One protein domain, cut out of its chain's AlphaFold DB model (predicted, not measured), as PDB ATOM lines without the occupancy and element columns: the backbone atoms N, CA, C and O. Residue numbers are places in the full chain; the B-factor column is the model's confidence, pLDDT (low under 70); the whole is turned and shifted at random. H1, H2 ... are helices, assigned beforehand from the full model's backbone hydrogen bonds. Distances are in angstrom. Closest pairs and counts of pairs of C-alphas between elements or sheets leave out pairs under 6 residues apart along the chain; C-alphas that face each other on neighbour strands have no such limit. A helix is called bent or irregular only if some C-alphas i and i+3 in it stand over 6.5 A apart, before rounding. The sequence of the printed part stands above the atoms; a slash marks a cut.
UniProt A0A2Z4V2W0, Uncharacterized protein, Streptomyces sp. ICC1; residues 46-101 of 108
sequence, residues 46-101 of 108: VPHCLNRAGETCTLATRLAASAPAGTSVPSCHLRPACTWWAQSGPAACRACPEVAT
ATOM      1  N   VAL A  46     -14.453   0.665  95.287       90.12
ATOM      2  CA  VAL A  46     -15.707   1.430  95.206       90.12
ATOM      3  C   VAL A  46     -15.552   2.646  94.284       90.12
ATOM      4  O   VAL A  46     -14.440   3.193  94.170       90.12
ATOM      5  N   PRO A  47     -16.623   3.085  93.602       82.88
ATOM      6  CA  PRO A  47     -16.642   4.398  92.968       82.88
ATOM      7  C   PRO A  47     -16.606   5.490  94.058       82.88
ATOM      8  O   PRO A  47     -17.062   5.265  95.176       82.88
ATOM      9  N   HIS A  48     -16.027   6.656  93.754       86.88
ATOM     10  CA  HIS A  48     -15.948   7.819  94.664       86.88
ATOM     11  C   HIS A  48     -15.139   7.639  95.972       86.88
ATOM     12  O   HIS A  48     -15.463   8.234  96.995       86.88
ATOM     13  N   CYS A  49     -14.056   6.850  95.970       90.81
ATOM     14  CA  CYS A  49     -13.125   6.834  97.109       90.81
ATOM     15  C   CYS A  49     -12.100   7.981  97.040       90.81
ATOM     16  O   CYS A  49     -11.775   8.471  95.962       90.81
ATOM     17  N   LEU A  50     -11.506   8.335  98.185       93.19
ATOM     18  CA  LEU A  50     -10.507   9.416  98.320       93.19
ATOM     19  C   LEU A  50      -9.255   9.256  97.438       93.19
ATOM     20  O   LEU A  50      -8.472  10.186  97.287       93.19
ATOM     21  N   ASN A  51      -9.034   8.067  96.880       93.50
ATOM     22  CA  ASN A  51      -7.894   7.781  96.017       93.50
ATOM     23  C   ASN A  51      -8.221   7.933  94.527       93.50
ATOM     24  O   ASN A  51      -7.414   7.513  93.701       93.50
ATOM     25  N   ARG A  52      -9.388   8.468  94.160       94.25
ATOM     26  CA  ARG A  52      -9.776   8.660  92.762       94.25
ATOM     27  C   ARG A  52      -9.561  10.096  92.295       94.25
ATOM     28  O   ARG A  52      -9.833  11.039  93.028       94.25
ATOM     29  N   ALA A  53      -9.107  10.228  91.055       94.62
ATOM     30  CA  ALA A  53      -9.161  11.448  90.260       94.62
ATOM     31  C   ALA A  53      -9.958  11.111  88.991       94.62
ATOM     32  O   ALA A  53      -9.428  10.495  88.063       94.62
ATOM     33  N   GLY A  54     -11.260  11.413  89.007       92.31
ATOM     34  CA  GLY A  54     -12.213  10.845  88.049       92.31
ATOM     35  C   GLY A  54     -12.252   9.315  88.149       92.31
ATOM     36  O   GLY A  54     -12.312   8.755  89.244       92.31
ATOM     37  N   GLU A  55     -12.133   8.632  87.012       89.94
ATOM     38  CA  GLU A  55     -12.095   7.162  86.959       89.94
ATOM     39  C   GLU A  55     -10.732   6.566  87.355       89.94
ATOM     40  O   GLU A  55     -10.624   5.376  87.669       89.94
ATOM     41  N   THR A  56      -9.686   7.393  87.418       93.44
ATOM     42  CA  THR A  56      -8.309   6.953  87.666       93.44
ATOM     43  C   THR A  56      -8.025   6.798  89.156       93.44
ATOM     44  O   THR A  56      -8.281   7.704  89.952       93.44
ATOM     45  N   CYS A  57      -7.421   5.676  89.561       94.81
ATOM     46  CA  CYS A  57      -6.975   5.470  90.938       94.81
ATOM     47  C   CYS A  57      -5.564   6.046  91.142       94.81
ATOM     48  O   CYS A  57      -4.566   5.458  90.724       94.81
ATOM     49  N   THR A  58      -5.445   7.175  91.839       95.62
ATOM     50  CA  THR A  58      -4.157   7.820  92.152       95.62
ATOM     51  C   THR A  58      -3.308   7.005  93.126       95.62
ATOM     52  O   THR A  58      -2.090   7.174  93.189       95.62
ATOM     53  N   LEU A  59      -3.922   6.112  93.909       93.50
ATOM     54  CA  LEU A  59      -3.185   5.198  94.782       93.50
ATOM     55  C   LEU A  59      -2.430   4.135  93.977       93.50
ATOM     56  O   LEU A  59      -1.277   3.873  94.294       93.50
ATOM     57  N   ALA A  60      -3.028   3.580  92.918       94.12
ATOM     58  CA  ALA A  60      -2.348   2.612  92.053       94.12
ATOM     59  C   ALA A  60      -1.066   3.209  91.453       94.12
ATOM     60  O   ALA A  60      -0.006   2.587  91.516       94.12
ATOM     61  N   THR A  61      -1.147   4.455  90.976       94.25
ATOM     62  CA  THR A  61       0.003   5.200  90.448       94.25
ATOM     63  C   THR A  61       1.085   5.408  91.506       94.25
ATOM     64  O   THR A  61       2.254   5.123  91.254       94.25
ATOM     65  N   ARG A  62       0.711   5.858  92.714       93.62
ATOM     66  CA  ARG A  62       1.665   6.056  93.820       93.62
ATOM     67  C   ARG A  62       2.365   4.754  94.219       93.62
ATOM     68  O   ARG A  62       3.569   4.763  94.438       93.62
ATOM     69  N   LEU A  63       1.630   3.642  94.259       91.31
ATOM     70  CA  LEU A  63       2.184   2.321  94.572       91.31
ATOM     71  C   LEU A  63       3.138   1.812  93.494       91.31
ATOM     72  O   LEU A  63       4.171   1.233  93.811       91.31
ATOM     73  N   ALA A  64       2.805   2.031  92.223       92.44
ATOM     74  CA  ALA A  64       3.678   1.662  91.119       92.44
ATOM     75  C   ALA A  64       5.008   2.431  91.163       92.44
ATOM     76  O   ALA A  64       6.056   1.846  90.899       92.44
ATOM     77  N   ALA A  65       4.964   3.711  91.546       92.00
ATOM     78  CA  ALA A  65       6.151   4.546  91.712       92.00
ATOM     79  C   ALA A  65       7.003   4.150  92.931       92.00
ATOM     80  O   ALA A  65       8.218   4.301  92.896       92.00
ATOM     81  N   SER A  66       6.389   3.619  93.995       87.62
ATOM     82  CA  SER A  66       7.094   3.156  95.198       87.62
ATOM     83  C   SER A  66       7.518   1.683  95.137       87.62
ATOM     84  O   SER A  66       7.899   1.115  96.160       87.62
ATOM     85  N   ALA A  67       7.365   1.024  93.988       83.06
ATOM     86  CA  ALA A  67       7.585  -0.409  93.879       83.06
ATOM     87  C   ALA A  67       9.075  -0.759  94.036       83.06
ATOM     88  O   ALA A  67       9.900  -0.200  93.308       83.06
ATOM     89  N   PRO A  68       9.433  -1.719  94.908       74.50
ATOM     90  CA  PRO A  68      10.807  -2.197  94.987       74.50
ATOM     91  C   PRO A  68      11.237  -2.809  93.644       74.50
ATOM     92  O   PRO A  68      10.482  -3.538  92.988       74.50
ATOM     93  N   ALA A  69      12.452  -2.471  93.207       74.88
ATOM     94  CA  ALA A  69      13.052  -3.038  92.006       74.88
ATOM     95  C   ALA A  69      13.470  -4.498  92.257       74.88
ATOM     96  O   ALA A  69      13.911  -4.848  93.346       74.88
ATOM     97  N   GLY A  70      13.332  -5.359  91.246       72.81
ATOM     98  CA  GLY A  70      13.832  -6.741  91.294       72.81
ATOM     99  C   GLY A  70      12.956  -7.764  92.030       72.81
ATOM    100  O   GLY A  70      13.273  -8.949  91.996       72.81
ATOM    101  N   THR A  71      11.840  -7.370  92.652       75.00
ATOM    102  CA  THR A  71      10.930  -8.329  93.304       75.00
ATOM    103  C   THR A  71      10.029  -9.028  92.282       75.00
ATOM    104  O   THR A  71       9.430  -8.383  91.413       75.00
ATOM    105  N   SER A  72       9.896 -10.353  92.383       82.69
ATOM    106  CA  SER A  72       8.949 -11.112  91.564       82.69
ATOM    107  C   SER A  72       7.505 -10.731  91.906       82.69
ATOM    108  O   SER A  72       7.185 -10.355  93.034       82.69
ATOM    109  N   VAL A  73       6.612 -10.787  90.914       85.94
ATOM    110  CA  VAL A  73       5.195 -10.483  91.141       85.94
ATOM    111  C   VAL A  73       4.485 -11.749  91.625       85.94
ATOM    112  O   VAL A  73       4.357 -12.693  90.840       85.94
ATOM    113  N   PRO A  74       3.956 -11.776  92.859       79.44
ATOM    114  CA  PRO A  74       3.291 -12.957  93.398       79.44
ATOM    115  C   PRO A  74       2.011 -13.276  92.625       79.44
ATOM    116  O   PRO A  74       1.327 -12.367  92.129       79.44
ATOM    117  N   SER A  75       1.666 -14.562  92.527       84.00
ATOM    118  CA  SER A  75       0.377 -14.993  91.980       84.00
ATOM    119  C   SER A  75      -0.759 -14.365  92.795       84.00
ATOM    120  O   SER A  75      -0.719 -14.290  94.019       84.00
ATOM    121  N   CYS A  76      -1.760 -13.818  92.105       86.50
ATOM    122  CA  CYS A  76      -2.850 -13.106  92.762       86.50
ATOM    123  C   CYS A  76      -4.162 -13.359  92.030       86.50
ATOM    124  O   CYS A  76      -4.335 -12.956  90.879       86.50
ATOM    125  N   HIS A  77      -5.101 -13.973  92.744       86.69
ATOM    126  CA  HIS A  77      -6.427 -14.334  92.239       86.69
ATOM    127  C   HIS A  77      -7.313 -13.128  91.912       86.69
ATOM    128  O   HIS A  77      -8.299 -13.265  91.202       86.69
ATOM    129  N   LEU A  78      -6.957 -11.926  92.380       88.88
ATOM    130  CA  LEU A  78      -7.721 -10.716  92.070       88.88
ATOM    131  C   LEU A  78      -7.394 -10.098  90.716       88.88
ATOM    132  O   LEU A  78      -8.142  -9.225  90.288       88.88
ATOM    133  N   ARG A  79      -6.291 -10.481  90.055       91.44
ATOM    134  CA  ARG A  79      -5.835  -9.815  88.818       91.44
ATOM    135  C   ARG A  79      -6.944  -9.620  87.769       91.44
ATOM    136  O   ARG A  79      -7.005  -8.507  87.253       91.44
ATOM    137  N   PRO A  80      -7.852 -10.588  87.510       91.88
ATOM    138  CA  PRO A  80      -8.934 -10.403  86.538       91.88
ATOM    139  C   PRO A  80      -9.884  -9.234  86.844       91.88
ATOM    140  O   PRO A  80     -10.496  -8.701  85.928       91.88
ATOM    141  N   ALA A  81     -10.001  -8.816  88.109       91.56
ATOM    142  CA  ALA A  81     -10.910  -7.757  88.558       91.56
ATOM    143  C   ALA A  81     -10.203  -6.628  89.343       91.56
ATOM    144  O   ALA A  81     -10.848  -5.799  89.985       91.56
ATOM    145  N   CYS A  82      -8.867  -6.592  89.347       92.88
ATOM    146  CA  CYS A  82      -8.093  -5.661  90.165       92.88
ATOM    147  C   CYS A  82      -7.810  -4.360  89.407       92.88
ATOM    148  O   CYS A  82      -7.014  -4.347  88.469       92.88
ATOM    149  N   THR A  83      -8.370  -3.240  89.878       94.06
ATOM    150  CA  THR A  83      -8.123  -1.908  89.296       94.06
ATOM    151  C   THR A  83      -6.635  -1.549  89.256       94.06
ATOM    152  O   THR A  83      -6.170  -0.983  88.275       94.06
ATOM    153  N   TRP A  84      -5.856  -1.896  90.287       94.06
ATOM    154  CA  TRP A  84      -4.428  -1.548  90.328       94.06
ATOM    155  C   TRP A  84      -3.608  -2.329  89.298       94.06
ATOM    156  O   TRP A  84      -2.694  -1.773  88.697       94.06
ATOM    157  N   TRP A  85      -3.955  -3.601  89.076       94.69
ATOM    158  CA  TRP A  85      -3.351  -4.412  88.020       94.69
ATOM    159  C   TRP A  85      -3.723  -3.872  86.640       94.69
ATOM    160  O   TRP A  85      -2.837  -3.653  85.822       94.69
ATOM    161  N   ALA A  86      -5.007  -3.596  86.405       95.56
ATOM    162  CA  ALA A  86      -5.474  -3.061  85.130       95.56
ATOM    163  C   ALA A  86      -4.820  -1.708  84.786       95.56
ATOM    164  O   ALA A  86      -4.499  -1.462  83.630       95.56
ATOM    165  N   GLN A  87      -4.593  -0.848  85.785       95.44
ATOM    166  CA  GLN A  87      -4.048   0.495  85.578       95.44
ATOM    167  C   GLN A  87      -2.514   0.543  85.518       95.44
ATOM    168  O   GLN A  87      -1.950   1.334  84.767       95.44
ATOM    169  N   SER A  88      -1.818  -0.230  86.354       95.31
ATOM    170  CA  SER A  88      -0.368  -0.069  86.571       95.31
ATOM    171  C   SER A  88       0.411  -1.387  86.556       95.31
ATOM    172  O   SER A  88       1.623  -1.404  86.789       95.31
ATOM    173  N   GLY A  89      -0.274  -2.496  86.276       94.06
ATOM    174  CA  GLY A  89       0.324  -3.790  85.983       94.06
ATOM    175  C   GLY A  89       1.268  -4.314  87.075       94.06
ATOM    176  O   GLY A  89       1.022  -4.133  88.275       94.06
ATOM    177  N   PRO A  90       2.370  -4.975  86.671       92.56
ATOM    178  CA  PRO A  90       3.371  -5.536  87.576       92.56
ATOM    179  C   PRO A  90       3.905  -4.564  88.629       92.56
ATOM    180  O   PRO A  90       4.175  -4.986  89.751       92.56
ATOM    181  N   ALA A  91       4.045  -3.277  88.297       91.62
ATOM    182  CA  ALA A  91       4.621  -2.293  89.206       91.62
ATOM    183  C   ALA A  91       3.755  -2.098  90.457       91.62
ATOM    184  O   ALA A  91       4.250  -2.255  91.571       91.62
ATOM    185  N   ALA A  92       2.446  -1.880  90.299       92.06
ATOM    186  CA  ALA A  92       1.551  -1.786  91.453       92.06
ATOM    187  C   ALA A  92       1.448  -3.113  92.223       92.06
ATOM    188  O   ALA A  92       1.328  -3.118  93.450       92.06
ATOM    189  N   CYS A  93       1.524  -4.256  91.531       90.31
ATOM    190  CA  CYS A  93       1.468  -5.553  92.200       90.31
ATOM    191  C   CYS A  93       2.696  -5.857  93.066       90.31
ATOM    192  O   CYS A  93       2.517  -6.512  94.089       90.31
ATOM    193  N   ARG A  94       3.894  -5.363  92.726       89.81
ATOM    194  CA  ARG A  94       5.091  -5.509  93.580       89.81
ATOM    195  C   ARG A  94       4.961  -4.777  94.914       89.81
ATOM    196  O   ARG A  94       5.435  -5.279  95.920       89.81
ATOM    197  N   ALA A  95       4.300  -3.620  94.929       87.81
ATOM    198  CA  ALA A  95       4.079  -2.843  96.150       87.81
ATOM    199  C   ALA A  95       2.852  -3.307  96.962       87.81
ATOM    200  O   ALA A  95       2.743  -3.014  98.148       87.81
ATOM    201  N   CYS A  96       1.916  -4.038  96.343       86.50
ATOM    202  CA  CYS A  96       0.669  -4.494  96.972       86.50
ATOM    203  C   CYS A  96       0.830  -5.272  98.308       86.50
ATOM    204  O   CYS A  96      -0.005  -5.044  99.200       86.50
ATOM    205  N   PRO A  97       1.848  -6.148  98.480       81.94
ATOM    206  CA  PRO A  97       2.176  -6.798  99.756       81.94
ATOM    207  C   PRO A  97       2.377  -5.832 100.931       81.94
ATOM    208  O   PRO A  97       1.948  -6.118 102.051       81.94
ATOM    209  N   GLU A  98       2.978  -4.672 100.662       79.06
ATOM    210  CA  GLU A  98       3.401  -3.710 101.688       79.06
ATOM    211  C   GLU A  98       2.330  -2.672 102.035       79.06
ATOM    212  O   GLU A  98       2.502  -1.847 102.932       79.06
ATOM    213  N   VAL A  99       1.181  -2.710 101.359       81.81
ATOM    214  CA  VAL A  99       0.089  -1.777 101.644       81.81
ATOM    215  C   VAL A  99      -0.626  -2.159 102.938       81.81
ATOM    216  O   VAL A  99      -1.415  -3.106 102.967       81.81
ATOM    217  N   ALA A 100      -0.430  -1.347 103.975       73.75
ATOM    218  CA  ALA A 100      -1.191  -1.379 105.219       73.75
ATOM    219  C   ALA A 100      -2.155  -0.178 105.309       73.75
ATOM    220  O   ALA A 100      -1.793   0.953 104.993       73.75
ATOM    221  N   THR A 101      -3.399  -0.402 105.754       62.06
ATOM    222  CA  THR A 101      -4.424   0.659 105.909       62.06
ATOM    223  C   THR A 101      -4.326   1.438 107.228       62.06
ATOM    224  O   THR A 101      -5.038   2.421 107.419       62.06
TER     225      THR A 101
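This is residues 46 to 101 of the 108 residues of an uncharacterized protein of Streptomyces sp. ICC1 (UniProt A0A2Z4V2W0). A sharply kinked helix, H2, packs steeply on a shorter helix, H1, and the link from H1 swings in a wide loop round H2 to reach its first residue. At the other end of the long axis, a stretch of loop, residues 46 to 57, reaches away from the first residue of H1. The printed part has 56 residues with two named helices, H1 then H2, and no named strand; the class is all helix, though only 24 residues are in named elements. It is compact, with a radius of gyration of the C-alphas of 11.0 A and spans of 32 by 22 by 19 A.

Find C-alpha 83 at (-8.123, -1.908, 89.296), where H2, residues 83 to 98, begins; it ends at C-alpha 98, (3.401, -3.710, 101.688), 17.0 A away. H2 is irregular, with C-alphas 87 and 90 lying 9.8 A apart, and it has a kink of 131 degrees near residue 90. Go back to C-alpha 58 at (-4.157, 7.820, 92.152) for H1, residues 58 to 65, 10.8 A long.

Look at Ala 64 and Ala 92, whose C-alphas are the closest of H1 and H2, at 4.1 A: the two helices touch. Their lines stand at a steep tilt of 62 degrees, the same way, with centres 7.9 A apart; the line of H2 is a rough one. In H1 every O i to N i+4 pair is within hydrogen-bond range; in H2, 6 of 12 are. Before H1, residues 52 to 53 pair with residues 56 to 57, antiparallel.

The two C-alphas farthest apart are those of His 48 and Gly 70, at 33.3 A. The printed part has no cut. The link from H1 to H2, 17 residues, is long. The mean pLDDT of the printed part is 88.3, and residue 101 is under 70.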